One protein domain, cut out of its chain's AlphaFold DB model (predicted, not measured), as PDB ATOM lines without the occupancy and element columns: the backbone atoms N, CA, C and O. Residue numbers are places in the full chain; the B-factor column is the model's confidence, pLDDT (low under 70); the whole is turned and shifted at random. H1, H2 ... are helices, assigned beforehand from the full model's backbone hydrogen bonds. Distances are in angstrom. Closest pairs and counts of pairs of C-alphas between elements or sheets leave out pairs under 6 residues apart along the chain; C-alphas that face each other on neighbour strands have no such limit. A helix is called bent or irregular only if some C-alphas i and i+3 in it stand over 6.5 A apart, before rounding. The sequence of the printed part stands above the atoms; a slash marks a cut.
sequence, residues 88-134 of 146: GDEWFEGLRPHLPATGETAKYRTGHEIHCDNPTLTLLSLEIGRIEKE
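This is residues 88 to 134 of the 146 residues of an uncharacterized protein of Mycobacterium sp. E3247 (UniProt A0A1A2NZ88). A long unbent helix, H3, makes one side of this small domain, and the shorter H1, the very short H2 and the links round them make the other side. H1 is set steeply to H3, with its last residue towards the last turns of H3, while the link of residues 110 to 117 arcs from H2 round to the first residue of H3; the helices meet one another at few places. The printed part has 47 residues, with three named helices in the order H1, H2, H3 and no named strand; its class is all helix, and 30 of the 47 residues are in the helices. It is compact, with a radius of gyration of the C-alphas of 10.0 A, and its spans are 27 by 21 by 20 A.

Start with H1, residues 90 to 98, and look from it to H2, residues 106 to 109. These two only just touch, with 3 pairs of C-alphas within 8 A; their closest C-alphas are those of Arg 96 and Arg 109, 5.3 A apart. Next go to H3, residues 118 to 134. H1 and H3 are close but not clearly touching: their closest C-alphas, those of His 98 and Ile 131, are 7.4 A apart. Their lines stand at a steep tilt of 64 degrees, and they run the same way. H2 and H3 are apart. Along the backbone of H3 you will find every O i to N i+4 pair within hydrogen-bond range; in H1 it is 3 of 5, and H2 is too short for such a pair.

Find C-alpha 90 at (-41.105, -91.881, -116.791); from there H1 runs 13.8 A to C-alpha 98 at (-36.502, -104.347, -120.426). H1 is irregular, but only just: C-alphas 94 and 97 are 6.9 A apart. H2 is 5.7 A from its first C-alpha to its last, from Ala 106 to Arg 109. Then look for Asn 118, where H3 begins; it runs 24.4 A to C-alpha 134 at (-26.080, -106.329, -122.541).

The two C-alphas farthest apart are those of His 112 and Lys 133, at 27.6 A. From the first printed C-alpha, that of Gly 88, to the last, that of Glu 134, is 25.1 A. The printed part has no cut. The link from H1 to H2, 7 residues, and the link from H2 to H3, 8 residues, are both short. The mean pLDDT of the printed part is 96.3, and no printed residue is under 70.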
ATOM      1  N   GLY A  88     -45.906 -95.331-113.134       96.50
ATOM      2  CA  GLY A  88     -46.216 -94.087-113.837       96.50
ATOM      3  C   GLY A  88     -45.034 -93.122-113.962       96.50
ATOM      4  O   GLY A  88     -45.092 -92.230-114.809       96.50
ATOM      5  N   ASP A  89     -43.949 -93.314-113.205       97.81
ATOM      6  CA  ASP A  89     -42.745 -92.500-113.366       97.81
ATOM      7  C   ASP A  89     -42.077 -92.793-114.714       97.81
ATOM      8  O   ASP A  89     -41.832 -93.949-115.065       97.81
ATOM      9  N   GLU A  90     -41.691 -91.746-115.449       98.00
ATOM     10  CA  GLU A  90     -41.105 -91.881-116.791       98.00
ATOM     11  C   GLU A  90     -39.882 -92.813-116.807       98.00
ATOM     12  O   GLU A  90     -39.726 -93.651-117.699       98.00
ATOM     13  N   TRP A  91     -39.014 -92.701-115.796       98.25
ATOM     14  CA  TRP A  91     -37.821 -93.535-115.697       98.25
ATOM     15  C   TRP A  91     -38.184 -95.017-115.525       98.25
ATOM     16  O   TRP A  91     -37.540 -95.880-116.126       98.25
ATOM     17  N   PHE A  92     -39.220 -95.320-114.739       98.44
ATOM     18  CA  PHE A  92     -39.619 -96.686-114.432       98.44
ATOM     19  C   PHE A  92     -40.419 -97.306-115.581       98.44
ATOM     20  O   PHE A  92     -40.155 -98.445-115.971       98.44
ATOM     21  N   GLU A  93     -41.326 -96.544-116.192       98.25
ATOM     22  CA  GLU A  93     -42.057 -96.980-117.384       98.25
ATOM     23  C   GLU A  93     -41.121 -97.188-118.580       98.25
ATOM     24  O   GLU A  93     -41.314 -98.116-119.365       98.25
ATOM     25  N   GLY A  94     -40.047 -96.398-118.681       97.75
ATOM     26  CA  GLY A  94     -38.979 -96.634-119.648       97.75
ATOM     27  C   GLY A  94     -38.191 -97.920-119.375       97.75
ATOM     28  O   GLY A  94     -37.808 -98.609-120.317       97.75
ATOM     29  N   LEU A  95     -37.959 -98.271-118.105       98.00
ATOM     30  CA  LEU A  95     -37.241 -99.487-117.704       98.00
ATOM     31  C   LEU A  95     -38.088-100.758-117.878       98.00
ATOM     32  O   LEU A  95     -37.568-101.800-118.283       98.00
ATOM     33  N   ARG A  96     -39.388-100.691-117.572       96.81
ATOM     34  CA  ARG A  96     -40.317-101.834-117.498       96.81
ATOM     35  C   ARG A  96     -40.242-102.819-118.671       96.81
ATOM     36  O   ARG A  96     -40.172-104.023-118.410       96.81
ATOM     37  N   PRO A  97     -40.226-102.376-119.944       96.94
ATOM     38  CA  PRO A  97     -40.148-103.279-121.092       96.94
ATOM     39  C   PRO A  97     -38.878-104.138-121.124       96.94
ATOM     40  O   PRO A  97     -38.876-105.206-121.737       96.94
ATOM     41  N   HIS A  98     -37.809-103.690-120.458       96.75
ATOM     42  CA  HIS A  98     -36.502-104.347-120.426       96.75
ATOM     43  C   HIS A  98     -36.324-105.312-119.249       96.75
ATOM     44  O   HIS A  98     -35.333-106.048-119.204       96.75
ATOM     45  N   LEU A  99     -37.266-105.337-118.305       96.88
ATOM     46  CA  LEU A  99     -37.254-106.294-117.203       96.88
ATOM     47  C   LEU A  99     -37.545-107.713-117.722       96.88
ATOM     48  O   LEU A  99     -38.290-107.883-118.697       96.88
ATOM     49  N   PRO A 100     -36.982-108.763-117.105       94.56
ATOM     50  CA  PRO A 100     -37.188-110.131-117.565       94.56
ATOM     51  C   PRO A 100     -38.650-110.561-117.393       94.56
ATOM     52  O   PRO A 100     -39.346-110.126-116.481       94.56
ATOM     53  N   ALA A 101     -39.136-111.429-118.282       93.50
ATOM     54  CA  ALA A 101     -40.500-111.966-118.206       93.50
ATOM     55  C   ALA A 101     -40.669-113.041-117.113       93.50
ATOM     56  O   ALA A 101     -41.790-113.408-116.773       93.50
ATOM     57  N   THR A 102     -39.562-113.549-116.569       92.19
ATOM     58  CA  THR A 102     -39.513-114.611-115.555       92.19
ATOM     59  C   THR A 102     -38.524-114.250-114.447       92.19
ATOM     60  O   THR A 102     -37.600-113.474-114.678       92.19
ATOM     61  N   GLY A 103     -38.669-114.862-113.270       91.62
ATOM     62  CA  GLY A 103     -37.799-114.616-112.115       91.62
ATOM     63  C   GLY A 103     -38.349-113.555-111.161       91.62
ATOM     64  O   GLY A 103     -39.487-113.106-111.293       91.62
ATOM     65  N   GLU A 104     -37.541-113.163-110.177       90.25
ATOM     66  CA  GLU A 104     -37.983-112.316-109.056       90.25
ATOM     67  C   GLU A 104     -38.426-110.909-109.476       90.25
ATOM     68  O   GLU A 104     -39.295-110.315-108.837       90.25
ATOM     69  N   THR A 105     -37.859-110.384-110.563       94.25
ATOM     70  CA  THR A 105     -38.136-109.038-111.083       94.25
ATOM     71  C   THR A 105     -39.263-109.007-112.115       94.25
ATOM     72  O   THR A 105     -39.754-107.930-112.451       94.25
ATOM     73  N   ALA A 106     -39.760-110.169-112.557       95.06
ATOM     74  CA  ALA A 106     -40.837-110.257-113.545       95.06
ATOM     75  C   ALA A 106     -42.138-109.606-113.071       95.06
ATOM     76  O   ALA A 106     -42.840-108.968-113.855       95.06
ATOM     77  N   LYS A 107     -42.420-109.694-111.766       95.12
ATOM     78  CA  LYS A 107     -43.588-109.061-111.138       95.12
ATOM     79  C   LYS A 107     -43.637-107.542-111.346       95.12
ATOM     80  O   LYS A 107     -44.719-106.971-111.393       95.12
ATOM     81  N   TYR A 108     -42.491-106.884-111.531       96.12
ATOM     82  CA  TYR A 108     -42.425-105.431-111.719       96.12
ATOM     83  C   TYR A 108     -42.874-104.979-113.118       96.12
ATOM     84  O   TYR A 108     -43.218-103.812-113.308       96.12
ATOM     85  N   ARG A 109     -42.948-105.896-114.096       96.06
ATOM     86  CA  ARG A 109     -43.452-105.594-115.448       96.06
ATOM     87  C   ARG A 109     -44.930-105.224-115.465       96.06
ATOM     88  O   ARG A 109     -45.339-104.441-116.311       96.06
ATOM     89  N   THR A 110     -45.715-105.810-114.565       94.56
ATOM     90  CA  THR A 110     -47.182-105.677-114.537       94.56
ATOM     91  C   THR A 110     -47.723-105.253-113.174       94.56
ATOM     92  O   THR A 110     -48.930-105.090-113.026       94.56
ATOM     93  N   GLY A 111     -46.871-105.128-112.155       95.06
ATOM     94  CA  GLY A 111     -47.281-104.696-110.821       95.06
ATOM     95  C   GLY A 111     -47.739-103.244-110.840       95.06
ATOM     96  O   GLY A 111     -47.013-102.399-111.340       95.06
ATOM     97  N   HIS A 112     -48.921-102.955-110.301       95.69
ATOM     98  CA  HIS A 112     -49.518-101.609-110.301       95.69
ATOM     99  C   HIS A 112     -49.039-100.737-109.132       95.69
ATOM    100  O   HIS A 112     -49.251 -99.528-109.123       95.69
ATOM    101  N   GLU A 113     -48.356-101.356-108.174       96.12
ATOM    102  CA  GLU A 113     -47.809-100.709-106.997       96.12
ATOM    103  C   GLU A 113     -46.416-101.276-106.722       96.12
ATOM    104  O   GLU A 113     -46.235-102.488-106.573       96.12
ATOM    105  N   ILE A 114     -45.416-100.398-106.763       97.06
ATOM    106  CA  ILE A 114     -44.006-100.737-106.602       97.06
ATOM    107  C   ILE A 114     -43.361 -99.628-105.782       97.06
ATOM    108  O   ILE A 114     -43.275 -98.482-106.217       97.06
ATOM    109  N   HIS A 115     -42.876 -99.987-104.601       96.75
ATOM    110  CA  HIS A 115     -42.173 -99.069-103.713       96.75
ATOM    111  C   HIS A 115     -40.687 -99.401-103.721       96.75
ATOM    112  O   HIS A 115     -40.306-100.570-103.640       96.75
ATOM    113  N   CYS A 116     -39.829 -98.385-103.791       96.00
ATOM    114  CA  CYS A 116     -38.376 -98.566-103.776       96.00
ATOM    115  C   CYS A 116     -37.824 -98.801-102.360       96.00
ATOM    116  O   CYS A 116     -36.942 -98.084-101.885       96.00
ATOM    117  N   ASP A 117     -38.324 -99.844-101.700       95.50
ATOM    118  CA  ASP A 117     -37.716-100.399-100.497       95.50
ATOM    119  C   ASP A 117     -36.358-101.066-100.808       95.50
ATOM    120  O   ASP A 117     -35.976-101.246-101.966       95.50
ATOM    121  N   ASN A 118     -35.574-101.412 -99.779       94.44
ATOM    122  CA  ASN A 118     -34.211-101.928 -99.986       94.44
ATOM    123  C   ASN A 118     -34.151-103.186-100.890       94.44
ATOM    124  O   ASN A 118     -33.268-103.236-101.757       94.44
ATOM    125  N   PRO A 119     -35.048-104.186-100.749       96.38
ATOM    126  CA  PRO A 119     -35.112-105.319-101.674       96.38
ATOM    127  C   PRO A 119     -35.418-104.907-103.118       96.38
ATOM    128  O   PRO A 119     -34.679-105.287-104.030       96.38
ATOM    129  N   THR A 120     -36.460-104.099-103.342       96.75
ATOM    130  CA  THR A 120     -36.863-103.668-104.691       96.75
ATOM    131  C   THR A 120     -35.776-102.829-105.349       96.75
ATOM    132  O   THR A 120     -35.415-103.073-106.501       96.75
ATOM    133  N   LEU A 121     -35.175-101.905-104.597       96.94
ATOM    134  CA  LEU A 121     -34.042-101.090-105.028       96.94
ATOM    135  C   LEU A 121     -32.870-101.947-105.514       96.94
ATOM    136  O   LEU A 121     -32.299-101.685-106.573       96.94
ATOM    137  N   THR A 122     -32.504-102.969-104.737       97.62
ATOM    138  CA  THR A 122     -31.383-103.857-105.067       97.62
ATOM    139  C   THR A 122     -31.659-104.603-106.365       97.62
ATOM    140  O   THR A 122     -30.822-104.607-107.267       97.62
ATOM    141  N   LEU A 123     -32.856-105.176-106.485       97.75
ATOM    142  CA  LEU A 123     -33.271-105.917-107.668       97.75
ATOM    143  C   LEU A 123     -33.298-105.036-108.924       97.75
ATOM    144  O   LEU A 123     -32.705-105.403-109.937       97.75
ATOM    145  N   LEU A 124     -33.911-103.852-108.862       97.94
ATOM    146  CA  LEU A 124     -33.960-102.936-110.006       97.94
ATOM    147  C   LEU A 124     -32.568-102.416-110.393       97.94
ATOM    148  O   LEU A 124     -32.258-102.329-111.578       97.94
ATOM    149  N   SER A 125     -31.694-102.138-109.420       98.12
ATOM    150  CA  SER A 125     -30.307-101.729-109.683       98.12
ATOM    151  C   SER A 125     -29.513-102.812-110.424       98.12
ATOM    152  O   SER A 125     -28.777-102.515-111.371       98.12
ATOM    153  N   LEU A 126     -29.694-104.081-110.036       98.06
ATOM    154  CA  LEU A 126     -29.078-105.223-110.714       98.06
ATOM    155  C   LEU A 126     -29.605-105.391-112.143       98.06
ATOM    156  O   LEU A 126     -28.807-105.619-113.053       98.06
ATOM    157  N   GLU A 127     -30.912-105.230-112.366       98.06
ATOM    158  CA  GLU A 127     -31.493-105.302-113.713       98.06
ATOM    159  C   GLU A 127     -30.992-104.175-114.619       98.06
ATOM    160  O   GLU A 127     -30.599-104.440-115.755       98.06
ATOM    161  N   ILE A 128     -30.901-102.939-114.114       98.31
ATOM    162  CA  ILE A 128     -30.300-101.825-114.864       98.31
ATOM    163  C   ILE A 128     -28.851-102.165-115.244       98.31
ATOM    164  O   ILE A 128     -28.461-101.993-116.398       98.31
ATOM    165  N   GLY A 129     -28.060-102.711-114.313       97.94
ATOM    166  CA  GLY A 129     -26.686-103.145-114.595       97.94
ATOM    167  C   GLY A 129     -26.598-104.293-115.610       97.94
ATOM    168  O   GLY A 129     -25.695-104.319-116.450       97.94
ATOM    169  N   ARG A 130     -27.548-105.236-115.582       97.50
ATOM    170  CA  ARG A 130     -27.654-106.319-116.569       97.50
ATOM    171  C   ARG A 130     -27.916-105.760-117.968       97.50
ATOM    172  O   ARG A 130     -27.241-106.181-118.909       97.50
ATOM    173  N   ILE A 131     -28.858-104.821-118.090       97.50
ATOM    174  CA  ILE A 131     -29.222-104.169-119.355       97.50
ATOM    175  C   ILE A 131     -28.047-103.345-119.888       97.50
ATOM    176  O   ILE A 131     -27.685-103.476-121.054       97.50
ATOM    177  N   GLU A 132     -27.392-102.561-119.032       97.25
ATOM    178  CA  GLU A 132     -26.202-101.784-119.392       97.25
ATOM    179  C   GLU A 132     -25.095-102.679-119.966       97.25
ATOM    180  O   GLU A 132     -24.526-102.388-121.022       97.25
ATOM    181  N   LYS A 133     -24.827-103.818-119.315       95.50
ATOM    182  CA  LYS A 133     -23.855-104.803-119.801       95.50
ATOM    183  C   LYS A 133     -24.277-105.404-121.141       95.50
ATOM    184  O   LYS A 133     -23.442-105.537-122.031       95.50
ATOM    185  N   GLU A 134     -25.543-105.777-121.294       94.56
ATOM    186  CA  GLU A 134     -26.080-106.329-122.541       94.56
ATOM    187  C   GLU A 134     -25.917-105.346-123.705       94.56
ATOM    188  O   GLU A 134     -25.312-105.688-124.722       94.56
TER     189      GLU A 134